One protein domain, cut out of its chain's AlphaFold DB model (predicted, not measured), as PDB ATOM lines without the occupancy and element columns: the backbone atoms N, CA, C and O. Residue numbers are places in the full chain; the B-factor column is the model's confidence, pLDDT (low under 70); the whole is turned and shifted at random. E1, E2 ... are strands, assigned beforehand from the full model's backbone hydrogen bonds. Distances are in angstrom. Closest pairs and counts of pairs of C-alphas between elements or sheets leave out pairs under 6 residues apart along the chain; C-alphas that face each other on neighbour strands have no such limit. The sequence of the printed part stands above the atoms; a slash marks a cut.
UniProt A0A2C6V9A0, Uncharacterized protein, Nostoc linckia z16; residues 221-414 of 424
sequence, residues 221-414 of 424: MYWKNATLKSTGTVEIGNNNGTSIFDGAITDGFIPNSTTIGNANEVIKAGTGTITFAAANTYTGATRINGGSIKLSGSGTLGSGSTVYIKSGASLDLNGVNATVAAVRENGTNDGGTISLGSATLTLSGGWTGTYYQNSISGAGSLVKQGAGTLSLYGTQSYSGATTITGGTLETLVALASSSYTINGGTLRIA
ATOM      1  N   MET A 221       4.556  81.869  40.821       46.94
ATOM      2  CA  MET A 221       5.602  81.066  41.433       46.94
ATOM      3  C   MET A 221       6.641  82.015  42.054       46.94
ATOM      4  O   MET A 221       6.986  83.054  41.479       46.94
ATOM      5  N   TYR A 222       7.102  81.679  43.258       47.88
ATOM      6  CA  TYR A 222       8.088  82.461  44.005       47.88
ATOM      7  C   TYR A 222       9.263  81.558  44.389       47.88
ATOM      8  O   TYR A 222       9.079  80.560  45.088       47.88
ATOM      9  N   TRP A 223      10.459  81.906  43.914       54.50
ATOM     10  CA  TRP A 223      11.718  81.231  44.227       54.50
ATOM     11  C   TRP A 223      12.549  82.236  44.996       54.50
ATOM     12  O   TRP A 223      12.841  83.296  44.453       54.50
ATOM     13  N   LYS A 224      12.912  81.928  46.239       48.62
ATOM     14  CA  LYS A 224      13.719  82.830  47.063       48.62
ATOM     15  C   LYS A 224      15.069  82.202  47.360       48.62
ATOM     16  O   LYS A 224      15.117  81.097  47.895       48.62
ATOM     17  N   ASN A 225      16.135  82.924  47.038       53.59
ATOM     18  CA  ASN A 225      17.538  82.555  47.212       53.59
ATOM     19  C   ASN A 225      17.947  81.223  46.555       53.59
ATOM     20  O   ASN A 225      18.949  80.637  46.938       53.59
ATOM     21  N   ALA A 226      17.191  80.732  45.570       51.59
ATOM     22  CA  ALA A 226      17.454  79.450  44.922       51.59
ATOM     23  C   ALA A 226      18.611  79.550  43.915       51.59
ATOM     24  O   ALA A 226      18.598  80.437  43.070       51.59
ATOM     25  N   THR A 227      19.554  78.608  43.920       64.38
ATOM     26  CA  THR A 227      20.548  78.461  42.850       64.38
ATOM     27  C   THR A 227      20.169  77.286  41.960       64.38
ATOM     28  O   THR A 227      20.281  76.129  42.361       64.38
ATOM     29  N   LEU A 228      19.757  77.569  40.727       65.19
ATOM     30  CA  LEU A 228      19.523  76.548  39.713       65.19
ATOM     31  C   LEU A 228      20.800  76.346  38.892       65.19
ATOM     32  O   LEU A 228      21.181  77.216  38.112       65.19
ATOM     33  N   LYS A 229      21.447  75.190  39.058       66.62
ATOM     34  CA  LYS A 229      22.601  74.780  38.247       66.62
ATOM     35  C   LYS A 229      22.140  73.820  37.160       66.62
ATOM     36  O   LYS A 229      21.558  72.789  37.485       66.62
ATOM     37  N   SER A 230      22.407  74.133  35.897       58.41
ATOM     38  CA  SER A 230      22.005  73.282  34.768       58.41
ATOM     39  C   SER A 230      23.130  73.132  33.756       58.41
ATOM     40  O   SER A 230      23.863  74.081  33.504       58.41
ATOM     41  N   THR A 231      23.253  71.941  33.176       60.66
ATOM     42  CA  THR A 231      24.145  71.640  32.042       60.66
ATOM     43  C   THR A 231      23.381  71.572  30.714       60.66
ATOM     44  O   THR A 231      23.923  71.120  29.708       60.66
ATOM     45  N   GLY A 232      22.098  71.942  30.727       61.72
ATOM     46  CA  GLY A 232      21.212  71.957  29.570       61.72
ATOM     47  C   GLY A 232      20.152  73.051  29.680       61.72
ATOM     48  O   GLY A 232      20.275  73.992  30.468       61.72
ATOM     49  N   THR A 233      19.092  72.925  28.888       66.75
ATOM     50  CA  THR A 233      18.014  73.915  28.823       66.75
ATOM     51  C   THR A 233      17.257  74.044  30.146       66.75
ATOM     52  O   THR A 233      16.834  73.057  30.744       66.75
ATOM     53  N   VAL A 234      17.041  75.285  30.569       70.31
ATOM     54  CA  VAL A 234      16.234  75.678  31.723       70.31
ATOM     55  C   VAL A 234      14.971  76.360  31.211       70.31
ATOM     56  O   VAL A 234      15.021  77.502  30.762       70.31
ATOM     57  N   GLU A 235      13.826  75.685  31.278       74.56
ATOM     58  CA  GLU A 235      12.533  76.306  30.975       74.56
ATOM     59  C   GLU A 235      11.912  76.923  32.237       74.56
ATOM     60  O   GLU A 235      11.832  76.291  33.291       74.56
ATOM     61  N   ILE A 236      11.465  78.173  32.133       73.00
ATOM     62  CA  ILE A 236      10.909  78.972  33.226       73.00
ATOM     63  C   ILE A 236       9.621  79.676  32.809       73.00
ATOM     64  O   ILE A 236       9.392  79.998  31.643       73.00
ATOM     65  N   GLY A 237       8.791  79.989  33.805       63.38
ATOM     66  CA  GLY A 237       7.678  80.919  33.642       63.38
ATOM     67  C   GLY A 237       6.561  80.444  32.714       63.38
ATOM     68  O   GLY A 237       5.861  81.296  32.178       63.38
ATOM     69  N   ASN A 238       6.347  79.128  32.569       64.50
ATOM     70  CA  ASN A 238       5.223  78.526  31.828       64.50
ATOM     71  C   ASN A 238       3.840  78.771  32.493       64.50
ATOM     72  O   ASN A 238       2.899  77.990  32.379       64.50
ATOM     73  N   ASN A 239       3.725  79.854  33.255       59.03
ATOM     74  CA  ASN A 239       2.521  80.326  33.909       59.03
ATOM     75  C   ASN A 239       1.925  81.514  33.135       59.03
ATOM     76  O   ASN A 239       2.586  82.149  32.316       59.03
ATOM     77  N   ASN A 240       0.665  81.839  33.430       62.34
ATOM     78  CA  ASN A 240      -0.034  82.995  32.855       62.34
ATOM     79  C   ASN A 240      -0.050  84.218  33.799       62.34
ATOM     80  O   ASN A 240      -0.584  85.260  33.442       62.34
ATOM     81  N   GLY A 241       0.531  84.087  35.001       66.06
ATOM     82  CA  GLY A 241       0.575  85.123  36.041       66.06
ATOM     83  C   GLY A 241       1.936  85.818  36.172       66.06
ATOM     84  O   GLY A 241       2.820  85.668  35.331       66.06
ATOM     85  N   THR A 242       2.126  86.571  37.256       75.19
ATOM     86  CA  THR A 242       3.380  87.280  37.551       75.19
ATOM     87  C   THR A 242       4.179  86.540  38.620       75.19
ATOM     88  O   THR A 242       3.810  86.489  39.785       75.19
ATOM     89  N   SER A 243       5.318  85.996  38.227       74.75
ATOM     90  CA  SER A 243       6.248  85.258  39.074       74.75
ATOM     91  C   SER A 243       7.468  86.096  39.440       74.75
ATOM     92  O   SER A 243       7.870  86.969  38.672       74.75
ATOM     93  N   ILE A 244       8.103  85.795  40.575       79.00
ATOM     94  CA  ILE A 244       9.401  86.378  40.951       79.00
ATOM     95  C   ILE A 244      10.385  85.244  41.219       79.00
ATOM     96  O   ILE A 244      10.182  84.425  42.114       79.00
ATOM     97  N   PHE A 245      11.459  85.226  40.441       79.25
ATOM     98  CA  PHE A 245      12.639  84.406  40.635       79.25
ATOM     99  C   PHE A 245      13.731  85.256  41.291       79.25
ATOM    100  O   PHE A 245      14.465  86.000  40.639       79.25
ATOM    101  N   ASP A 246      13.807  85.156  42.610       75.62
ATOM    102  CA  ASP A 246      14.821  85.771  43.466       75.62
ATOM    103  C   ASP A 246      15.946  84.766  43.744       75.62
ATOM    104  O   ASP A 246      16.333  84.516  44.879       75.62
ATOM    105  N   GLY A 247      16.400  84.100  42.684       70.31
ATOM    106  CA  GLY A 247      17.458  83.101  42.695       70.31
ATOM    107  C   GLY A 247      18.483  83.344  41.585       70.31
ATOM    108  O   GLY A 247      18.307  84.234  40.755       70.31
ATOM    109  N   ALA A 248      19.543  82.543  41.552       80.81
ATOM    110  CA  ALA A 248      20.561  82.575  40.508       80.81
ATOM    111  C   ALA A 248      20.456  81.333  39.612       80.81
ATOM    112  O   ALA A 248      20.521  80.203  40.092       80.81
ATOM    113  N   ILE A 249      20.340  81.524  38.302       81.75
ATOM    114  CA  ILE A 249      20.576  80.474  37.306       81.75
ATOM    115  C   ILE A 249      22.058  80.526  36.936       81.75
ATOM    116  O   ILE A 249      22.563  81.575  36.517       81.75
ATOM    117  N   THR A 250      22.758  79.405  37.087       81.44
ATOM    118  CA  THR A 250      24.190  79.300  36.794       81.44
ATOM    119  C   THR A 250      24.480  78.067  35.955       81.44
ATOM    120  O   THR A 250      23.750  77.073  35.993       81.44
ATOM    121  N   ASP A 251      25.598  78.101  35.240       73.19
ATOM    122  CA  ASP A 251      26.088  76.924  34.536       73.19
ATOM    123  C   ASP A 251      26.380  75.790  35.534       73.19
ATOM    124  O   ASP A 251      26.927  75.998  36.624       73.19
ATOM    125  N   GLY A 252      25.959  74.582  35.177       62.81
ATOM    126  CA  GLY A 252      26.270  73.349  35.880       62.81
ATOM    127  C   GLY A 252      27.628  72.799  35.454       62.81
ATOM    128  O   GLY A 252      28.129  73.082  34.368       62.81
ATOM    129  N   PHE A 253      28.224  71.988  36.321       61.38
ATOM    130  CA  PHE A 253      29.499  71.326  36.069       61.38
ATOM    131  C   PHE A 253      29.273  69.819  35.944       61.38
ATOM    132  O   PHE A 253      28.657  69.228  36.829       61.38
ATOM    133  N   ILE A 254      29.785  69.202  34.874       53.44
ATOM    134  CA  ILE A 254      29.857  67.739  34.736       53.44
ATOM    135  C   ILE A 254      31.291  67.309  35.081       53.44
ATOM    136  O   ILE A 254      32.199  67.565  34.285       53.44
ATOM    137  N   PRO A 255      31.535  66.658  36.235       45.66
ATOM    138  CA  PRO A 255      32.849  66.109  36.552       45.66
ATOM    139  C   PRO A 255      33.269  65.066  35.509       45.66
ATOM    140  O   PRO A 255      32.468  64.219  35.123       45.66
ATOM    141  N   ASN A 256      34.532  65.105  35.075       46.09
ATOM    142  CA  ASN A 256      35.141  64.163  34.122       46.09
ATOM    143  C   ASN A 256      34.549  64.144  32.697       46.09
ATOM    144  O   ASN A 256      34.824  63.210  31.943       46.09
ATOM    145  N   SER A 257      33.792  65.168  32.289       45.12
ATOM    146  CA  SER A 257      33.404  65.327  30.883       45.12
ATOM    147  C   SER A 257      34.471  66.095  30.099       45.12
ATOM    148  O   SER A 257      34.837  67.209  30.469       45.12
ATOM    149  N   THR A 258      34.950  65.529  28.989       41.19
ATOM    150  CA  THR A 258      35.790  66.241  28.005       41.19
ATOM    151  C   THR A 258      34.964  67.092  27.039       41.19
ATOM    152  O   THR A 258      35.518  67.866  26.261       41.19
ATOM    153  N   THR A 259      33.635  66.988  27.108       41.03
ATOM    154  CA  THR A 259      32.688  67.826  26.383       41.03
ATOM    155  C   THR A 259      31.970  68.734  27.378       41.03
ATOM    156  O   THR A 259      31.106  68.312  28.148       41.03
ATOM    157  N   ILE A 260      32.333  70.016  27.373       42.31
ATOM    158  CA  ILE A 260      31.452  71.049  27.912       42.31
ATOM    159  C   ILE A 260      30.257  71.076  26.959       42.31
ATOM    160  O   ILE A 260      30.405  71.420  25.785       42.31
ATOM    161  N   GLY A 261      29.089  70.644  27.432       45.31
ATOM    162  CA  GLY A 261      27.836  70.842  26.715       45.31
ATOM    163  C   GLY A 261      27.561  72.339  26.621       45.31
ATOM    164  O   GLY A 261      26.914  72.915  27.486       45.31
ATOM    165  N   ASN A 262      28.108  72.992  25.600       48.75
ATOM    166  CA  ASN A 262      27.855  74.394  25.310       48.75
ATOM    167  C   ASN A 262      26.408  74.542  24.815       48.75
ATOM    168  O   ASN A 262      26.181  74.478  23.609       48.75
ATOM    169  N   ALA A 263      25.449  74.707  25.730       53.22
ATOM    170  CA  ALA A 263      24.277  75.580  25.579       53.22
ATOM    171  C   ALA A 263      23.365  75.486  26.817       53.22
ATOM    172  O   ALA A 263      22.317  74.840  26.791       53.22
ATOM    173  N   ASN A 264      23.729  76.182  27.896       68.62
ATOM    174  CA  ASN A 264      22.801  76.452  28.998       68.62
ATOM    175  C   ASN A 264      21.813  77.533  28.564       68.62
ATOM    176  O   ASN A 264      22.015  78.722  28.796       68.62
ATOM    177  N   GLU A 265      20.782  77.125  27.835       77.56
ATOM    178  CA  GLU A 265      19.747  78.035  27.365       77.56
ATOM    179  C   GLU A 265      18.669  78.226  28.432       77.56
ATOM    180  O   GLU A 265      18.137  77.251  28.953       77.56
ATOM    181  N   VAL A 266      18.298  79.472  28.720       86.06
ATOM    182  CA  VAL A 266      17.120  79.788  29.535       86.06
ATOM    183  C   VAL A 266      15.955  80.124  28.614       86.06
ATOM    184  O   VAL A 266      16.018  81.102  27.873       86.06
ATOM    185  N   ILE A 267      14.876  79.347  28.682       85.00
ATOM    186  CA  ILE A 267      13.652  79.543  27.903       85.00
ATOM    187  C   ILE A 267      12.543  80.055  28.814       85.00
ATOM    188  O   ILE A 267      12.067  79.343  29.691       85.00
ATOM    189  N   LYS A 268      12.058  81.266  28.561       85.12
ATOM    190  CA  LYS A 268      10.802  81.772  29.111       85.12
ATOM    191  C   LYS A 268       9.638  81.381  28.199       85.12
ATOM    192  O   LYS A 268       9.506  81.914  27.096       85.12
ATOM    193  N   ALA A 269       8.798  80.462  28.672       78.56
ATOM    194  CA  ALA A 269       7.547  80.033  28.033       78.56
ATOM    195  C   ALA A 269       6.326  80.672  28.721       78.56
ATOM    196  O   ALA A 269       6.507  81.485  29.614       78.56
ATOM    197  N   GLY A 270       5.093  80.336  28.327       79.81
ATOM    198  CA  GLY A 270       3.865  80.853  28.958       79.81
ATOM    199  C   GLY A 270       3.587  82.342  28.705       79.81
ATOM    200  O   GLY A 270       4.439  83.079  28.221       79.81
ATOM    201  N   THR A 271       2.375  82.808  29.019       81.44
ATOM    202  CA  THR A 271       1.954  84.201  28.733       81.44
ATOM    203  C   THR A 271       2.277  85.190  29.854       81.44
ATOM    204  O   THR A 271       2.218  86.400  29.646       81.44
ATOM    205  N   GLY A 272       2.649  84.690  31.031       81.31
ATOM    206  CA  GLY A 272       2.895  85.487  32.225       81.31
ATOM    207  C   GLY A 272       4.232  86.225  32.231       81.31
ATOM    208  O   GLY A 272       5.071  86.083  31.337       81.31
ATOM    209  N   THR A 273       4.470  86.982  33.295       88.75
ATOM    210  CA  THR A 273       5.744  87.665  33.544       88.75
ATOM    211  C   THR A 273       6.553  86.879  34.564       88.75
ATOM    212  O   THR A 273       6.024  86.528  35.613       88.75
ATOM    213  N   ILE A 274       7.841  86.653  34.317       88.31
ATOM    214  CA  ILE A 274       8.781  86.245  35.366       88.31
ATOM    215  C   ILE A 274       9.735  87.394  35.664       88.31
ATOM    216  O   ILE A 274      10.320  87.970  34.754       88.31
ATOM    217  N   THR A 275       9.878  87.740  36.936       94.12
ATOM    218  CA  THR A 275      10.796  88.780  37.391       94.12
ATOM    219  C   THR A 275      12.074  88.135  37.899       94.12
ATOM    220  O   THR A 275      12.015  87.391  38.869       94.12
ATOM    221  N   PHE A 276      13.218  88.416  37.289       94.31
ATOM    222  CA  PHE A 276      14.527  88.083  37.841       94.31
ATOM    223  C   PHE A 276      14.925  89.156  38.853       94.31
ATOM    224  O   PHE A 276      15.040  90.333  38.503       94.31
ATOM    225  N   ALA A 277      15.092  88.758  40.113       89.81
ATOM    226  CA  ALA A 277      15.450  89.654  41.213       89.81
ATOM    227  C   ALA A 277      16.896  89.470  41.711       89.81
ATOM    228  O   ALA A 277      17.448  90.382  42.329       89.81
ATOM    229  N   ALA A 278      17.536  88.349  41.363       88.50
ATOM    230  CA  ALA A 278      18.922  88.051  41.704       88.50
ATOM    231  C   ALA A 278      19.806  87.842  40.460       88.50
ATOM    232  O   ALA A 278      19.323  87.662  39.337       88.50
ATOM    233  N   ALA A 279      21.121  87.927  40.669       91.12
ATOM    234  CA  ALA A 279      22.107  87.872  39.601       91.12
ATOM    235  C   ALA A 279      22.201  86.459  39.008       91.12
ATOM    236  O   ALA A 279      22.501  85.489  39.705       91.12
ATOM    237  N   ASN A 280      21.984  86.361  37.701       90.31
ATOM    238  CA  ASN A 280      22.139  85.143  36.923       90.31
ATOM    239  C   ASN A 280      23.498  85.138  36.210       90.31
ATOM    240  O   ASN A 280      23.938  86.166  35.692       90.31
ATOM    241  N   THR A 281      24.156  83.977  36.160       89.75
ATOM    242  CA  THR A 281      25.508  83.830  35.587       89.75
ATOM    243  C   THR A 281      25.608  82.760  34.506       89.75
ATOM    244  O   THR A 281      26.710  82.495  34.032       89.75
ATOM    245  N   TYR A 282      24.486  82.167  34.085       87.50
ATOM    246  CA  TYR A 282      24.473  81.263  32.935       87.50
ATOM    247  C   TYR A 282      25.035  81.944  31.682       87.50
ATOM    248  O   TYR A 282      24.848  83.148  31.482       87.50
ATOM    249  N   THR A 283      25.724  81.179  30.841       87.38
ATOM    250  CA  THR A 283      26.424  81.722  29.661       87.38
ATOM    251  C   THR A 283      25.692  81.479  28.346       87.38
ATOM    252  O   THR A 283      25.967  82.147  27.348       87.38
ATOM    253  N   GLY A 284      24.741  80.541  28.313       86.44
ATOM    254  CA  GLY A 284      23.960  80.274  27.110       86.44
ATOM    255  C   GLY A 284      22.864  81.312  26.852       86.44
ATOM    256  O   GLY A 284      22.717  82.316  27.551       86.44
ATOM    257  N   ALA A 285      22.117  81.105  25.768       89.19
ATOM    258  CA  ALA A 285      21.139  82.076  25.293       89.19
ATOM    259  C   ALA A 285      19.957  82.251  26.263       89.19
ATOM    260  O   ALA A 285      19.572  81.333  26.979       89.19
ATOM    261  N   THR A 286      19.336  83.428  26.224       92.94
ATOM    262  CA  THR A 286      18.013  83.649  26.820       92.94
ATOM    263  C   THR A 286      16.985  83.684  25.696       92.94
ATOM    264  O   THR A 286      17.092  84.526  24.809       92.94
ATOM    265  N   ARG A 287      15.973  82.817  25.708       91.00
ATOM    266  CA  ARG A 287      14.847  82.867  24.767       91.00
ATOM    267  C   ARG A 287      13.566  83.242  25.478       91.00
ATOM    268  O   ARG A 287      13.168  82.585  26.427       91.00
ATOM    269  N   ILE A 288      12.885  84.263  24.982       93.81
ATOM    270  CA  ILE A 288      11.570  84.682  25.451       93.81
ATOM    271  C   ILE A 288      10.558  84.254  24.391       93.81
ATOM    272  O   ILE A 288      10.330  84.951  23.403       93.81
ATOM    273  N   ASN A 289      10.002  83.056  24.573       88.31
ATOM    274  CA  ASN A 289       9.044  82.442  23.653       88.31
ATOM    275  C   ASN A 289       7.598  82.875  23.933       88.31
ATOM    276  O   ASN A 289       6.739  82.694  23.071       88.31
ATOM    277  N   GLY A 290       7.330  83.433  25.114       87.44
ATOM    278  CA  GLY A 290       6.034  83.996  25.480       87.44
ATOM    279  C   GLY A 290       6.100  84.850  26.747       87.44
ATOM    280  O   GLY A 290       6.984  84.679  27.595       87.44
ATOM    281  N   GLY A 291       5.139  85.766  26.879       93.06
ATOM    282  CA  GLY A 291       5.023  86.638  28.045       93.06
ATOM    283  C   GLY A 291       6.250  87.532  28.217       93.06
ATOM    284  O   GLY A 291       6.815  88.004  27.232       93.06
ATOM    285  N   SER A 292       6.679  87.754  29.461       95.62
ATOM    286  CA  SER A 292       7.771  88.694  29.744       95.62
ATOM    287  C   SER A 292       8.831  88.142  30.686       95.62
ATOM    288  O   SER A 292       8.504  87.468  31.665       95.62
ATOM    289  N   ILE A 293      10.093  88.504  30.442       96.69
ATOM    290  CA  ILE A 293      11.122  88.543  31.492       96.69
ATOM    291  C   ILE A 293      11.227  89.986  31.972       96.69
ATOM    292  O   ILE A 293      11.415  90.889  31.161       96.69
ATOM    293  N   LYS A 294      11.119  90.195  33.281       97.75
ATOM    294  CA  LYS A 294      11.289  91.485  33.946       97.75
ATOM    295  C   LYS A 294      12.530  91.455  34.837       97.75
ATOM    296  O   LYS A 294      12.755  90.454  35.503       97.75
ATOM    297  N   LEU A 295      13.321  92.521  34.892       97.44
ATOM    298  CA  LEU A 295      14.420  92.646  35.858       97.44
ATOM    299  C   LEU A 295      13.994  93.473  37.080       97.44
ATOM    300  O   LEU A 295      13.095  94.313  37.021       97.44
ATOM    301  N   SER A 296      14.628  93.236  38.222       96.19
ATOM    302  CA  SER A 296      14.445  94.048  39.428       96.19
ATOM    303  C   SER A 296      15.655  93.918  40.345       96.19
ATOM    304  O   SER A 296      16.316  92.885  40.319       96.19
ATOM    305  N   GLY A 297      15.941  94.932  41.164       93.75
ATOM    306  CA  GLY A 297      17.027  94.865  42.147       93.75
ATOM    307  C   GLY A 297      18.372  94.498  41.511       93.75
ATOM    308  O   GLY A 297      18.862  95.215  40.641       93.75
ATOM    309  N   SER A 298      18.947  93.371  41.938       92.25
ATOM    310  CA  SER A 298      20.206  92.814  41.415       92.25
ATOM    311  C   SER A 298      20.003  91.811  40.273       92.25
ATOM    312  O   SER A 298      20.932  91.092  39.908       92.25
ATOM    313  N   GLY A 299      18.792  91.738  39.724       94.50
ATOM    314  CA  GLY A 299      18.414  90.862  38.628       94.50
ATOM    315  C   GLY A 299      19.233  91.114  37.372       94.50
ATOM    316  O   GLY A 299      19.242  92.223  36.843       94.50
ATOM    317  N   THR A 300      19.871  90.070  36.853       94.75
ATOM    318  CA  THR A 300      20.573  90.119  35.563       94.75
ATOM    319  C   THR A 300      20.039  89.051  34.622       94.75
ATOM    320  O   THR A 300      19.405  88.086  35.044       94.75
ATOM    321  N   LEU A 301      20.305  89.208  33.330       93.56
ATOM    322  CA  LEU A 301      20.284  88.088  32.389       93.56
ATOM    323  C   LEU A 301      21.621  87.331  32.470       93.56
ATOM    324  O   LEU A 301      22.525  87.737  33.202       93.56
ATOM    325  N   GLY A 302      21.752  86.247  31.707       89.25
ATOM    326  CA  GLY A 302      22.997  85.485  31.609       89.25
ATOM    327  C   GLY A 302      24.168  86.314  31.076       89.25
ATOM    328  O   GLY A 302      23.995  87.153  30.181       89.25
ATOM    329  N   SER A 303      25.366  86.060  31.606       82.31
ATOM    330  CA  SER A 303      26.592  86.789  31.267       82.31
ATOM    331  C   SER A 303      26.982  86.538  29.812       82.31
ATOM    332  O   SER A 303      27.244  85.403  29.421       82.31
ATOM    333  N   GLY A 304      26.989  87.591  28.989       75.06
ATOM    334  CA  GLY A 304      27.295  87.458  27.560       75.06
ATOM    335  C   GLY A 304      26.250  86.658  26.774       75.06
ATOM    336  O   GLY A 304      26.525  86.216  25.660       75.06
ATOM    337  N   SER A 305      25.043  86.479  27.319       86.44
ATOM    338  CA  SER A 305      23.976  85.756  26.627       86.44
ATOM    339  C   SER A 305      23.465  86.543  25.413       86.44
ATOM    340  O   SER A 305      23.373  87.773  25.427       86.44
ATOM    341  N   THR A 306      23.118  85.835  24.335       90.75
ATOM    342  CA  THR A 306      22.244  86.399  23.293       90.75
ATOM    343  C   THR A 306      20.799  86.256  23.749       90.75
ATOM    344  O   THR A 306      20.394  85.168  24.161       90.75
ATOM    345  N   VAL A 307      20.020  87.330  23.648       93.50
ATOM    346  CA  VAL A 307      18.589  87.329  23.954       93.50
ATOM    347  C   VAL A 307      17.795  87.192  22.663       93.50
ATOM    348  O   VAL A 307      17.961  88.001  21.758       93.50
ATOM    349  N   TYR A 308      16.916  86.200  22.591       92.56
ATOM    350  CA  TYR A 308      15.955  86.018  21.509       92.56
ATOM    351  C   TYR A 308      14.559  86.355  22.021       92.56
ATOM    352  O   TYR A 308      14.124  85.772  23.012       92.56
ATOM    353  N   ILE A 309      13.843  87.257  21.356       94.25
ATOM    354  CA  ILE A 309      12.497  87.674  21.763       94.25
ATOM    355  C   ILE A 309      11.525  87.353  20.633       94.25
ATOM    356  O   ILE A 309      11.628  87.908  19.537       94.25
ATOM    357  N   LYS A 310      10.592  86.437  20.896       92.44
ATOM    358  CA  LYS A 310       9.511  86.106  19.967       92.44
ATOM    359  C   LYS A 310       8.474  87.232  19.940       92.44
ATOM    360  O   LYS A 310       8.291  87.942  20.928       92.44
ATOM    361  N   SER A 311       7.763  87.363  18.832       92.31
ATOM    362  CA  SER A 311       6.569  88.195  18.718       92.31
ATOM    363  C   SER A 311       5.581  87.988  19.855       92.31
ATOM    364  O   SER A 311       5.358  86.868  20.320       92.31
ATOM    365  N   GLY A 312       5.013  89.095  20.330       91.25
ATOM    366  CA  GLY A 312       4.128  89.124  21.494       91.25
ATOM    367  C   GLY A 312       4.823  88.901  22.843       91.25
ATOM    368  O   GLY A 312       4.170  89.047  23.874       91.25
ATOM    369  N   ALA A 313       6.121  88.581  22.866       95.19
ATOM    370  CA  ALA A 313       6.909  88.488  24.088       95.19
ATOM    371  C   ALA A 313       7.710  89.773  24.349       95.19
ATOM    372  O   ALA A 313       7.923  90.590  23.445       95.19
ATOM    373  N   SER A 314       8.170  89.960  25.587       95.81
ATOM    374  CA  SER A 314       8.928  91.157  25.950       95.81
ATOM    375  C   SER A 314      10.046  90.941  26.967       95.81
ATOM    376  O   SER A 314       9.993  90.067  27.837       95.81
ATOM    377  N   LEU A 315      11.066  91.789  26.860       97.38
ATOM    378  CA  LEU A 315      12.077  92.001  27.889       97.38
ATOM    379  C   LEU A 315      11.829  93.361  28.553       97.38
ATOM    380  O   LEU A 315      11.946  94.397  27.903       97.38
ATOM    381  N   ASP A 316      11.511  93.371  29.841       98.25
ATOM    382  CA  ASP A 316      11.346  94.584  30.644       98.25
ATOM    383  C   ASP A 316      12.534  94.755  31.596       98.25
ATOM    384  O   ASP A 316      12.657  94.062  32.604       98.25
ATOM    385  N   LEU A 317      13.427  95.693  31.294       98.25
ATOM    386  CA  LEU A 317      14.561  96.008  32.158       98.25
ATOM    387  C   LEU A 317      14.135  96.745  33.425       98.25
ATOM    388  O   LEU A 317      14.881  96.728  34.400       98.25
ATOM    389  N   ASN A 318      12.958  97.387  33.432       97.94
ATOM    390  CA  ASN A 318      12.389  98.017  34.625       97.94
ATOM    391  C   ASN A 318      13.383  98.948  35.361       97.94
ATOM    392  O   ASN A 318      13.449  98.971  36.589       97.94
ATOM    393  N   GLY A 319      14.200  99.693  34.608       97.44
ATOM    394  CA  GLY A 319      15.209 100.598  35.172       97.44
ATOM    395  C   GLY A 319      16.523  99.942  35.621       97.44
ATOM    396  O   GLY A 319      17.433 100.662  36.025       97.44
ATOM    397  N   VAL A 320      16.666  98.618  35.513       98.12
ATOM    398  CA  VAL A 320      17.900  97.884  35.827       98.12
ATOM    399  C   VAL A 320      18.802  97.808  34.596       98.12
ATOM    400  O   VAL A 320      18.411  97.287  33.553       98.12
ATOM    401  N   ASN A 321      20.031  98.317  34.712       97.25
ATOM    402  CA  ASN A 321      21.018  98.241  33.635       97.25
ATOM    403  C   ASN A 321      21.330  96.782  33.281       97.25
ATOM    404  O   ASN A 321      21.542  95.957  34.168       97.25
ATOM    405  N   ALA A 322      21.423  96.486  31.987       95.81
ATOM    406  CA  ALA A 322      21.709  95.142  31.503       95.81
ATOM    407  C   ALA A 322      22.785  95.165  30.419       95.81
ATOM    408  O   ALA A 322      22.774  96.023  29.534       95.81
ATOM    409  N   THR A 323      23.675  94.175  30.463       94.31
ATOM    410  CA  THR A 323      24.658  93.907  29.411       94.31
ATOM    411  C   THR A 323      24.406  92.520  28.846       94.31
ATOM    412  O   THR A 323      24.416  91.539  29.585       94.31
ATOM    413  N   VAL A 324      24.188  92.440  27.536       93.00
ATOM    414  CA  VAL A 324      23.971  91.188  26.799       93.00
ATOM    415  C   VAL A 324      24.832  91.188  25.541       93.00
ATOM    416  O   VAL A 324      25.197  92.251  25.035       93.00
ATOM    417  N   ALA A 325      25.160  90.014  25.003       91.75
ATOM    418  CA  ALA A 325      25.974  89.947  23.787       91.75
ATOM    419  C   ALA A 325      25.227  90.522  22.578       91.75
ATOM    420  O   ALA A 325      25.804  91.253  21.770       91.75
ATOM    421  N   ALA A 326      23.937  90.204  22.470       91.00
ATOM    422  CA  ALA A 326      23.052  90.702  21.431       91.00
ATOM    423  C   ALA A 326      21.584  90.549  21.841       91.00
ATOM    424  O   ALA A 326      21.246  89.709  22.674       91.00
ATOM    425  N   VAL A 327      20.719  91.324  21.188       91.62
ATOM    426  CA  VAL A 327      19.268  91.112  21.163       91.62
ATOM    427  C   VAL A 327      18.863  90.743  19.742       91.62
ATOM    428  O   VAL A 327      19.380  91.313  18.780       91.62
ATOM    429  N   ARG A 328      18.011  89.731  19.616       87.69
ATOM    430  CA  ARG A 328      17.557  89.155  18.353       87.69
ATOM    431  C   ARG A 328      16.080  88.845  18.409       87.69
ATOM    432  O   ARG A 328      15.534  88.500  19.453       87.69
ATOM    433  N   GLU A 329      15.472  88.815  17.243       86.31
ATOM    434  CA  GLU A 329      14.160  88.206  17.071       86.31
ATOM    435  C   GLU A 329      14.277  86.687  17.108       86.31
ATOM    436  O   GLU A 329      15.265  86.107  16.643       86.31
ATOM    437  N   ASN A 330      13.258  86.031  17.657       78.88
ATOM    438  CA  ASN A 330      13.115  84.586  17.539       78.88
ATOM    439  C   ASN A 330      12.248  84.249  16.315       78.88
ATOM    440  O   ASN A 330      11.100  83.834  16.460       78.88
ATOM    441  N   GLY A 331      12.779  84.505  15.118       71.44
ATOM    442  CA  GLY A 331      12.062  84.391  13.845       71.44
ATOM    443  C   GLY A 331      12.530  85.436  12.830       71.44
ATOM    444  O   GLY A 331      13.519  86.129  13.058       71.44
ATOM    445  N   THR A 332      11.830  85.543  11.701       71.12
ATOM    446  CA  THR A 332      12.094  86.544  10.652       71.12
ATOM    447  C   THR A 332      11.023  87.634  10.677       71.12
ATOM    448  O   THR A 332       9.867  87.327  10.392       71.12
ATOM    449  N   ASN A 333      11.409  88.885  10.954       69.75
ATOM    450  CA  ASN A 333      10.527  90.062  11.021       69.75
ATOM    451  C   ASN A 333       9.361  89.924  12.020       69.75
ATOM    452  O   ASN A 333       8.293  90.500  11.818       69.75
ATOM    453  N   ASP A 334       9.565  89.153  13.085       74.00
ATOM    454  CA  ASP A 334       8.538  88.785  14.067       74.00
ATOM    455  C   ASP A 334       9.117  88.908  15.488       74.00
ATOM    456  O   ASP A 334       9.011  88.012  16.329       74.00
ATOM    457  N   GLY A 335       9.846  90.000  15.736       81.12
ATOM    458  CA  GLY A 335      10.452  90.269  17.035       81.12
ATOM    459  C   GLY A 335       9.473  90.809  18.063       81.12
ATOM    460  O   GLY A 335       8.529  91.541  17.753       81.12
ATOM    461  N   GLY A 336       9.744  90.481  19.322       92.69
ATOM    462  CA  GLY A 336       9.065  91.081  20.464       92.69
ATOM    463  C   GLY A 336       9.617  92.455  20.853       92.69
ATOM    464  O   GLY A 336      10.334  93.116  20.095       92.69
ATOM    465  N   THR A 337       9.280  92.899  22.061       94.75
ATOM    466  CA  THR A 337       9.543  94.273  22.513       94.75
ATOM    467  C   THR A 337      10.556  94.340  23.655       94.75
ATOM    468  O   THR A 337      10.723  93.389  24.423       94.75
ATOM    469  N   ILE A 338      11.242  95.479  23.779       97.38
ATOM    470  CA  ILE A 338      12.117  95.787  24.916       97.38
ATOM    471  C   ILE A 338      11.634  97.071  25.600       97.38
ATOM    472  O   ILE A 338      11.542  98.125  24.969       97.38
ATOM    473  N   SER A 339      11.375  96.998  26.903       98.06
ATOM    474  CA  SER A 339      11.098  98.151  27.764       98.06
ATOM    475  C   SER A 339      12.326  98.450  28.618       98.06
ATOM    476  O   SER A 339      12.751  97.617  29.411       98.06
ATOM    477  N   LEU A 340      12.919  99.633  28.466       98.38
ATOM    478  CA  LEU A 340      14.113 100.025  29.220       98.38
ATOM    479  C   LEU A 340      13.776 100.538  30.630       98.38
ATOM    480  O   LEU A 340      14.604 100.469  31.537       98.38
ATOM    481  N   GLY A 341      12.588 101.113  30.842       97.75
ATOM    482  CA  GLY A 341      12.388 102.016  31.982       97.75
ATOM    483  C   GLY A 341      13.399 103.165  31.901       97.75
ATOM    484  O   GLY A 341      13.493 103.807  30.860       97.75
ATOM    485  N   SER A 342      14.185 103.394  32.954       97.50
ATOM    486  CA  SER A 342      15.331 104.322  32.959       97.50
ATOM    487  C   SER A 342      16.692 103.641  32.719       97.50
ATOM    488  O   SER A 342      17.728 104.275  32.898       97.50
ATOM    489  N   ALA A 343      16.710 102.350  32.369       98.25
ATOM    490  CA  ALA A 343      17.930 101.548  32.283       98.25
ATOM    491  C   ALA A 343      18.788 101.879  31.059       98.25
ATOM    492  O   ALA A 343      18.295 102.310  30.021       98.25
ATOM    493  N   THR A 344      20.072 101.552  31.140       98.12
ATOM    494  CA  THR A 344      20.940 101.407  29.972       98.12
ATOM    495  C   THR A 344      20.992  99.945  29.538       98.12
ATOM    496  O   THR A 344      21.401  99.080  30.318       98.12
ATOM    497  N   LEU A 345      20.627  99.673  28.283       97.00
ATOM    498  CA  LEU A 345      20.876  98.388  27.629       97.00
ATOM    499  C   LEU A 345      22.196  98.456  26.860       97.00
ATOM    500  O   LEU A 345      22.320  99.211  25.894       97.00
ATOM    501  N   THR A 346      23.163  97.639  27.263       95.69
ATOM    502  CA  THR A 346      24.451  97.506  26.581       95.69
ATOM    503  C   THR A 346      24.499  96.218  25.775       95.69
ATOM    504  O   THR A 346      24.347  95.123  26.312       95.69
ATOM    505  N   LEU A 347      24.763  96.351  24.479       94.44
ATOM    506  CA  LEU A 347      25.038  95.238  23.580       94.44
ATOM    507  C   LEU A 347      26.550  95.128  23.409       94.44
ATOM    508  O   LEU A 347      27.135  95.896  22.644       94.44
ATOM    509  N   SER A 348      27.188  94.218  24.146       92.00
ATOM    510  CA  SER A 348      28.655  94.104  24.197       92.00
ATOM    511  C   SER A 348      29.263  93.520  22.918       92.00
ATOM    512  O   SER A 348      30.436  93.747  22.628       92.00
ATOM    513  N   GLY A 349      28.471  92.787  22.132       76.75
ATOM    514  CA  GLY A 349      28.943  92.055  20.965       76.75
ATOM    515  C   GLY A 349      29.284  90.595  21.261       76.75
ATOM    516  O   GLY A 349      29.436  90.184  22.407       76.75
ATOM    517  N   GLY A 350      29.373  89.814  20.183       70.06
ATOM    518  CA  GLY A 350      29.618  88.364  20.187       70.06
ATOM    519  C   GLY A 350      29.379  87.722  18.815       70.06
ATOM    520  O   GLY A 350      29.907  86.658  18.514       70.06
ATOM    521  N   TRP A 351      28.634  88.402  17.941       72.50
ATOM    522  CA  TRP A 351      28.410  87.989  16.558       72.50
ATOM    523  C   TRP A 351      28.534  89.151  15.563       72.50
ATOM    524  O   TRP A 351      28.316  90.316  15.911       72.50
ATOM    525  N   THR A 352      28.936  88.821  14.334       77.25
ATOM    526  CA  THR A 352      29.385  89.754  13.282       77.25
ATOM    527  C   THR A 352      28.347  90.034  12.191       77.25
ATOM    528  O   THR A 352      28.533  90.957  11.407       77.25
ATOM    529  N   GLY A 353      27.243  89.283  12.136       77.56
ATOM    530  CA  GLY A 353      26.142  89.522  11.192       77.56
ATOM    531  C   GLY A 353      25.129  90.575  11.663       77.56
ATOM    532  O   GLY A 353      25.381  91.334  12.601       77.56
ATOM    533  N   THR A 354      23.964  90.596  11.011       76.12
ATOM    534  CA  THR A 354      22.859  91.509  11.338       76.12
ATOM    535  C   THR A 354      21.909  90.892  12.360       76.12
ATOM    536  O   THR A 354      21.514  89.729  12.251       76.12
ATOM    537  N   TYR A 355      21.546  91.683  13.359       77.94
ATOM    538  CA  TYR A 355      20.474  91.421  14.305       77.94
ATOM    539  C   TYR A 355      19.310  92.337  13.977       77.94
ATOM    540  O   TYR A 355      19.535  93.496  13.642       77.94
ATOM    541  N   TYR A 356      18.092  91.843  14.128       79.12
ATOM    542  CA  TYR A 356      16.887  92.641  13.974       79.12
ATOM    543  C   TYR A 356      16.230  92.792  15.338       79.12
ATOM    544  O   TYR A 356      16.271  91.864  16.150       79.12
ATOM    545  N   GLN A 357      15.678  93.971  15.599       80.81
ATOM    546  CA  GLN A 357      14.838  94.195  16.762       80.81
ATOM    547  C   GLN A 357      13.657  95.083  16.379       80.81
ATOM    548  O   GLN A 357      13.836  96.194  15.870       80.81
ATOM    549  N   ASN A 358      12.460  94.593  16.692       85.38
ATOM    550  CA  ASN A 358      11.209  95.261  16.379       85.38
ATOM    551  C   ASN A 358      11.049  96.605  17.110       85.38
ATOM    552  O   ASN A 358      11.125  97.642  16.466       85.38
ATOM    553  N   SER A 359      10.886  96.635  18.439       92.19
ATOM    554  CA  SER A 359      10.631  97.894  19.168       92.19
ATOM    555  C   SER A 359      11.367  97.995  20.502       92.19
ATOM    556  O   SER A 359      11.342  97.050  21.297       92.19
ATOM    557  N   ILE A 360      11.931  99.172  20.782       96.00
ATOM    558  CA  ILE A 360      12.530  99.538  22.071       96.00
ATOM    559  C   ILE A 360      11.853 100.818  22.584       96.00
ATOM    560  O   ILE A 360      11.681 101.779  21.830       96.00
ATOM    561  N   SER A 361      11.487 100.844  23.866       97.69
ATOM    562  CA  SER A 361      10.777 101.962  24.506       97.69
ATOM    563  C   SER A 361      11.323 102.302  25.895       97.69
ATOM    564  O   SER A 361      11.957 101.464  26.534       97.69
ATOM    565  N   GLY A 362      11.009 103.496  26.407       98.06
ATOM    566  CA  GLY A 362      11.342 103.936  27.770       98.06
ATOM    567  C   GLY A 362      12.307 105.125  27.815       98.06
ATOM    568  O   GLY A 362      12.864 105.534  26.807       98.06
ATOM    569  N   ALA A 363      12.529 105.698  28.994       98.12
ATOM    570  CA  ALA A 363      13.438 106.837  29.164       98.12
ATOM    571  C   ALA A 363      14.935 106.462  29.120       98.12
ATOM    572  O   ALA A 363      15.796 107.337  29.141       98.12
ATOM    573  N   GLY A 364      15.233 105.165  29.101       98.12
ATOM    574  CA  GLY A 364      16.569 104.596  29.136       98.12
ATOM    575  C   GLY A 364      17.388 104.764  27.856       98.12
ATOM    576  O   GLY A 364      16.897 105.224  26.824       98.12
ATOM    577  N   SER A 365      18.650 104.349  27.944       98.25
ATOM    578  CA  SER A 365      19.678 104.539  26.916       98.25
ATOM    579  C   SER A 365      20.078 103.223  26.243       98.25
ATOM    580  O   SER A 365      19.968 102.142  26.829       98.25
ATOM    581  N   LEU A 366      20.606 103.318  25.023       97.69
ATOM    582  CA  LEU A 366      21.130 102.185  24.258       97.69
ATOM    583  C   LEU A 366      22.632 102.362  24.017       97.69
ATOM    584  O   LEU A 366      23.056 103.381  23.476       97.69
ATOM    585  N   VAL A 367      23.430 101.347  24.348       97.00
ATOM    586  CA  VAL A 367      24.862 101.298  24.024       97.00
ATOM    587  C   VAL A 367      25.127 100.136  23.073       97.00
ATOM    588  O   VAL A 367      25.000  98.971  23.446       97.00
ATOM    589  N   LYS A 368      25.522 100.446  21.838       95.31
ATOM    590  CA  LYS A 368      25.879  99.469  20.808       95.31
ATOM    591  C   LYS A 368      27.397  99.327  20.713       95.31
ATOM    592  O   LYS A 368      28.091 100.259  20.307       95.31
ATOM    593  N   GLN A 369      27.886  98.136  21.037       94.25
ATOM    594  CA  GLN A 369      29.289  97.737  20.915       94.25
ATOM    595  C   GLN A 369      29.418  96.496  20.016       94.25
ATOM    596  O   GLN A 369      28.428  95.980  19.481       94.25
ATOM    597  N   GLY A 370      30.652  96.024  19.828       91.31
ATOM    598  CA  GLY A 370      30.968  94.835  19.036       91.31
ATOM    599  C   GLY A 370      30.791  95.013  17.525       91.31
ATOM    600  O   GLY A 370      30.106  95.919  17.063       91.31
ATOM    601  N   ALA A 371      31.397  94.122  16.739       91.69
ATOM    602  CA  ALA A 371      31.542  94.295  15.290       91.69
ATOM    603  C   ALA A 371      30.245  94.147  14.462       91.69
ATOM    604  O   ALA A 371      30.183  94.660  13.349       91.69
ATOM    605  N   GLY A 372      29.213  93.464  14.976       92.12
ATOM    606  CA  GLY A 372      27.975  93.192  14.231       92.12
ATOM    607  C   GLY A 372      27.070  94.408  13.996       92.12
ATOM    608  O   GLY A 372      27.294  95.498  14.539       92.12
ATOM    609  N   THR A 373      26.001  94.195  13.224       92.56
ATOM    610  CA  THR A 373      24.984  95.217  12.913       92.56
ATOM    611  C   THR A 373      23.727  95.001  13.750       92.56
ATOM    612  O   THR A 373      23.132  93.937  13.659       92.56
ATOM    613  N   LEU A 374      23.284  95.991  14.529       93.44
ATOM    614  CA  LEU A 374      21.922  96.020  15.081       93.44
ATOM    615  C   LEU A 374      21.029  96.804  14.118       93.44
ATOM    616  O   LEU A 374      21.320  97.966  13.870       93.44
ATOM    617  N   SER A 375      19.969  96.190  13.607       92.56
ATOM    618  CA  SER A 375      18.999  96.771  12.681       92.56
ATOM    619  C   SER A 375      17.658  96.985  13.387       92.56
ATOM    620  O   SER A 375      17.037  96.037  13.871       92.56
ATOM    621  N   LEU A 376      17.234  98.244  13.487       92.19
ATOM    622  CA  LEU A 376      15.987  98.661  14.131       92.19
ATOM    623  C   LEU A 376      14.948  99.013  13.065       92.19
ATOM    624  O   LEU A 376      15.194  99.908  12.256       92.19
ATOM    625  N   TYR A 377      13.796  98.337  13.062       88.94
ATOM    626  CA  TYR A 377      12.814  98.483  11.976       88.94
ATOM    627  C   TYR A 377      11.369  98.760  12.407       88.94
ATOM    628  O   TYR A 377      10.598  99.266  11.594       88.94
ATOM    629  N   GLY A 378      10.979  98.461  13.647       88.88
ATOM    630  CA  GLY A 378       9.700  98.896  14.220       88.88
ATOM    631  C   GLY A 378       9.864 100.167  15.054       88.88
ATOM    632  O   GLY A 378      10.952 100.732  15.130       88.88
ATOM    633  N   THR A 379       8.794 100.644  15.694       90.75
ATOM    634  CA  THR A 379       8.803 101.912  16.447       90.75
ATOM    635  C   THR A 379       9.835 101.918  17.579       90.75
ATOM    636  O   THR A 379       9.783 101.095  18.490       90.75
ATOM    637  N   GLN A 380      10.739 102.900  17.558       94.00
ATOM    638  CA  GLN A 380      11.768 103.098  18.581       94.00
ATOM    639  C   GLN A 380      11.451 104.351  19.405       94.00
ATOM    640  O   GLN A 380      11.871 105.458  19.064       94.00
ATOM    641  N   SER A 381      10.674 104.183  20.475       95.38
ATOM    642  CA  SER A 381      10.168 105.274  21.321       95.38
ATOM    643  C   SER A 381      11.006 105.525  22.578       95.38
ATOM    644  O   SER A 381      10.560 106.228  23.483       95.38
ATOM    645  N   TYR A 382      12.209 104.951  22.664       97.25
ATOM    646  CA  TYR A 382      13.108 105.243  23.772       97.25
ATOM    647  C   TYR A 382      13.706 106.652  23.656       97.25
ATOM    648  O   TYR A 382      14.120 107.057  22.573       97.25
ATOM    649  N   SER A 383      13.739 107.400  24.761       96.94
ATOM    650  CA  SER A 383      14.123 108.823  24.766       96.94
ATOM    651  C   SER A 383      15.496 109.111  25.376       96.94
ATOM    652  O   SER A 383      15.954 110.256  25.337       96.94
ATOM    653  N   GLY A 384      16.164 108.115  25.961       97.44
ATOM    654  CA  GLY A 384      17.542 108.261  26.428       97.44
ATOM    655  C   GLY A 384      18.533 108.360  25.270       97.44
ATOM    656  O   GLY A 384      18.147 108.412  24.102       97.44
ATOM    657  N   ALA A 385      19.818 108.431  25.597       96.69
ATOM    658  CA  ALA A 385      20.872 108.599  24.602       96.69
ATOM    659  C   ALA A 385      21.190 107.277  23.886       96.69
ATOM    660  O   ALA A 385      21.069 106.187  24.454       96.69
ATOM    661  N   THR A 386      21.673 107.380  22.650       96.62
ATOM    662  CA  THR A 386      22.224 106.255  21.891       96.62
ATOM    663  C   THR A 386      23.730 106.425  21.736       96.62
ATOM    664  O   THR A 386      24.190 107.331  21.041       96.62
ATOM    665  N   THR A 387      24.513 105.520  22.316       97.12
ATOM    666  CA  THR A 387      25.973 105.497  22.168       97.12
ATOM    667  C   THR A 387      26.391 104.329  21.288       97.12
ATOM    668  O   THR A 387      25.995 103.190  21.520       97.12
ATOM    669  N   ILE A 388      27.220 104.586  20.282       96.38
ATOM    670  CA  ILE A 388      27.737 103.589  19.348       96.38
ATOM    671  C   ILE A 388      29.258 103.595  19.465       96.38
ATOM    672  O   ILE A 388      29.918 104.506  18.964       96.38
ATOM    673  N   THR A 389      29.815 102.583  20.125       95.88
ATOM    674  CA  THR A 389      31.269 102.432  20.295       95.88
ATOM    675  C   THR A 389      31.876 101.349  19.405       95.88
ATOM    676  O   THR A 389      33.093 101.226  19.339       95.88
ATOM    677  N   GLY A 390      31.050 100.572  18.689       94.12
ATOM    678  CA  GLY A 390      31.522  99.558  17.746       94.12
ATOM    679  C   GLY A 390      30.434  98.992  16.828       94.12
ATOM    680  O   GLY A 390      29.241  98.981  17.160       94.12
ATOM    681  N   GLY A 391      30.863  98.498  15.662       94.06
ATOM    682  CA  GLY A 391      29.994  97.904  14.641       94.06
ATOM    683  C   GLY A 391      29.022  98.911  14.033       94.06
ATOM    684  O   GLY A 391      29.326 100.101  13.963       94.06
ATOM    685  N   THR A 392      27.848  98.439  13.607       94.62
ATOM    686  CA  THR A 392      26.824  99.290  12.978       94.62
ATOM    687  C   THR A 392      25.526  99.284  13.784       94.62
ATOM    688  O   THR A 392      25.029  98.224  14.166       94.62
ATOM    689  N   LEU A 393      24.954 100.461  14.024       94.44
ATOM    690  CA  LEU A 393      23.534 100.630  14.314       94.44
ATOM    691  C   LEU A 393      22.848 101.066  13.020       94.44
ATOM    692  O   LEU A 393      23.069 102.174  12.544       94.44
ATOM    693  N   GLU A 394      22.047 100.189  12.435       93.69
ATOM    694  CA  GLU A 394      21.160 100.501  11.327       93.69
ATOM    695  C   GLU A 394      19.770 100.847  11.859       93.69
ATOM    696  O   GLU A 394      19.226 100.144  12.707       93.69
ATOM    697  N   THR A 395      19.172 101.908  11.330       91.25
ATOM    698  CA  THR A 395      17.776 102.244  11.591       91.25
ATOM    699  C   THR A 395      17.002 102.399  10.288       91.25
ATOM    700  O   THR A 395      17.404 103.145   9.393       91.25
ATOM    701  N   LEU A 396      15.881 101.690  10.187       89.06
ATOM    702  CA  LEU A 396      14.893 101.808   9.113       89.06
ATOM    703  C   LEU A 396      13.724 102.724   9.517       89.06
ATOM    704  O   LEU A 396      12.810 102.962   8.729       89.06
ATOM    705  N   VAL A 397      13.763 103.264  10.737       87.12
ATOM    706  CA  VAL A 397      12.745 104.152  11.304       87.12
ATOM    707  C   VAL A 397      13.373 105.371  11.982       87.12
ATOM    708  O   VAL A 397      14.589 105.449  12.171       87.12
ATOM    709  N   ALA A 398      12.545 106.333  12.384       87.19
ATOM    710  CA  ALA A 398      12.974 107.380  13.301       87.19
ATOM    711  C   ALA A 398      13.197 106.800  14.710       87.19
ATOM    712  O   ALA A 398      12.386 106.013  15.199       87.19
ATOM    713  N   LEU A 399      14.281 107.219  15.366       90.50
ATOM    714  CA  LEU A 399      14.550 106.911  16.770       90.50
ATOM    715  C   LEU A 399      14.188 108.137  17.615       90.50
ATOM    716  O   LEU A 399      14.614 109.247  17.292       90.50
ATOM    717  N   ALA A 400      13.442 107.947  18.705       91.38
ATOM    718  CA  ALA A 400      13.095 109.018  19.649       91.38
ATOM    719  C   ALA A 400      14.255 109.428  20.586       91.38
ATOM    720  O   ALA A 400      14.058 110.238  21.493       91.38
ATOM    721  N   SER A 401      15.449 108.874  20.359       90.75
ATOM    722  CA  SER A 401      16.663 109.115  21.137       90.75
ATOM    723  C   SER A 401      16.970 110.607  21.276       90.75
ATOM    724  O   SER A 401      16.855 111.376  20.316       90.75
ATOM    725  N   SER A 402      17.379 111.024  22.476       92.38
ATOM    726  CA  SER A 402      17.675 112.435  22.772       92.38
ATOM    727  C   SER A 402      19.018 112.905  22.215       92.38
ATOM    728  O   SER A 402      19.192 114.101  21.958       92.38
ATOM    729  N   SER A 403      19.971 111.993  22.017       93.62
ATOM    730  CA  SER A 403      21.287 112.291  21.453       93.62
ATOM    731  C   SER A 403      21.964 111.040  20.894       93.62
ATOM    732  O   SER A 403      21.674 109.916  21.300       93.62
ATOM    733  N   TYR A 404      22.906 111.247  19.972       93.50
ATOM    734  CA  TYR A 404      23.734 110.188  19.402       93.50
ATOM    735  C   TYR A 404      25.204 110.474  19.695       93.50
ATOM    736  O   TYR A 404      25.715 111.530  19.323       93.50
ATOM    737  N   THR A 405      25.898 109.531  20.324       95.44
ATOM    738  CA  THR A 405      27.352 109.583  20.518       95.44
ATOM    739  C   THR A 405      27.996 108.458  19.724       95.44
ATOM    740  O   THR A 405      27.779 107.288  20.020       95.44
ATOM    741  N   ILE A 406      28.795 108.797  18.714       95.44
ATOM    742  CA  ILE A 406      29.469 107.824  17.849       95.44
ATOM    743  C   ILE A 406      30.965 107.880  18.162       95.44
ATOM    744  O   ILE A 406      31.625 108.862  17.841       95.44
ATOM    745  N   ASN A 407      31.488 106.846  18.819       93.38
ATOM    746  CA  ASN A 407      32.872 106.766  19.287       93.38
ATOM    747  C   ASN A 407      33.468 105.380  18.980       93.38
ATOM    748  O   ASN A 407      33.733 104.599  19.891       93.38
ATOM    749  N   GLY A 408      33.594 105.046  17.689       90.69
ATOM    750  CA  GLY A 408      34.198 103.783  17.227       90.69
ATOM    751  C   GLY A 408      33.293 102.862  16.397       90.69
ATOM    752  O   GLY A 408      33.741 101.802  15.969       90.69
ATOM    753  N   GLY A 409      32.037 103.242  16.132       94.19
ATOM    754  CA  GLY A 409      31.144 102.504  15.226       94.19
ATOM    755  C   GLY A 409      30.453 103.387  14.184       94.19
ATOM    756  O   GLY A 409      30.888 104.501  13.911       94.19
ATOM    757  N   THR A 410      29.378 102.872  13.586       94.94
ATOM    758  CA  THR A 410      28.635 103.506  12.484       94.94
ATOM    759  C   THR A 410      27.150 103.615  12.820       94.94
ATOM    760  O   THR A 410      26.537 102.627  13.217       94.94
ATOM    761  N   LEU A 411      26.550 104.789  12.606       93.19
ATOM    762  CA  LEU A 411      25.096 104.954  12.519       93.19
ATOM    763  C   LEU A 411      24.692 104.966  11.041       93.19
ATOM    764  O   LEU A 411      25.142 105.829  10.290       93.19
ATOM    765  N   ARG A 412      23.843 104.028  10.619       92.44
ATOM    766  CA  ARG A 412      23.343 103.911   9.247       92.44
ATOM    767  C   ARG A 412      21.834 104.132   9.219       92.44
ATOM    768  O   ARG A 412      21.083 103.373   9.816       92.44
ATOM    769  N   ILE A 413      21.388 105.159   8.507       88.75
ATOM    770  CA  ILE A 413      19.964 105.453   8.316       88.75
ATOM    771  C   ILE A 413      19.560 104.872   6.963       88.75
ATOM    772  O   ILE A 413      20.015 105.345   5.925       88.75
ATOM    773  N   ALA A 414      18.754 103.814   6.979       83.44
ATOM    774  CA  ALA A 414      18.381 103.045   5.793       83.44
ATOM    775  C   ALA A 414      16.967 103.375   5.272       83.44
ATOM    776  O   ALA A 414      16.447 102.662   4.417       83.44
TER     777      ALA A 414
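What this domain is: This is residues 221 to 414 of the 424 residues of an uncharacterized protein of Nostoc linckia z16 (UniProt A0A2C6V9A0). The chain is wound in stacked turns, a solenoid whose walls are parallel sheets round a narrow core, with the E1 turn at one end of the stack and the E22 turn at the other. One wall is the long sheet E1, E3, E5, E7, E9, E12, E15, E18; a second is E2, E4, E6, E8, E11, followed along the stack by E14, E17, E20, E22; a third, E10, E13, E16, E19, E21, is formed in the later turns. The loop of residues 252 to 265 swings out near the E1 end. The 194 printed residues include 22 named strands, E1 to E22 in chain order, and no named helix; the class is all strand, though the strands hold 91 residues, under half. The whole is compact, with a radius of gyration of the C-alphas of 16.3 A and spans of 48 by 40 by 29 A.

Where its parts are: The largest sheet holds E1, residues 221 to 230, 19.3 A long from C-alpha 221 at (5.602, 81.066, 41.433); E3, 242 to 251, 25.1 A long; E5, 273 to 276; E7, 292 to 295; E9, 314 to 316; E12, 337 to 339; E15, 359 to 362; and E18, 380 to 382. E1 bends by 96 degrees at residue 225 and E3 by 65 degrees at residue 246. The next sheet holds E2, 234 to 236; E4, 266 to 268; E6, 286 to 288; E8, 306 to 309; and E11, 326 to 329. Another holds E10, 322 to 324; E13, 344 to 347; E16, 365 to 368; E19, 386 to 388; and E21, 404 to 406. The last holds E14, 354 to 357; E17, 373 to 376; E20, 392 to 395; and E22, 410 to 413, ending at C-alpha 413, (19.964, 105.453, 8.316).

How they stand to each other: The eight-strand sheet is twisted, with edge strands E1 and E18. E1 and E3 are parallel at 18 degrees, with N 225 and O 246 at 2.7 A, within hydrogen-bond range. This sheet and E2, E4, E6, E8, E11 form a sandwich, two sheets face to face, their planes 32 degrees apart. E6 and E8 are parallel at 4 degrees, with N 288 and O 308 at 2.8 A. E11 and E14 have their closest C-alphas, Arg 328 and Tyr 355, 5.5 A apart. E10 runs on into E11 at 77 degrees. E13 and E16 are parallel, with N 347 and O 367 at 2.8 A. E1 and E22 are apart.

The domain as a whole: The two C-alphas farthest apart, Asn 256 and Ala 398, are 52.8 A apart. The printed part has no cut. The link from E3 to E4, 14 residues, is long. Mean pLDDT of the printed part is 84.2; residues 221 to 233, 237 to 241, 252 to 264 and 333 are under 70.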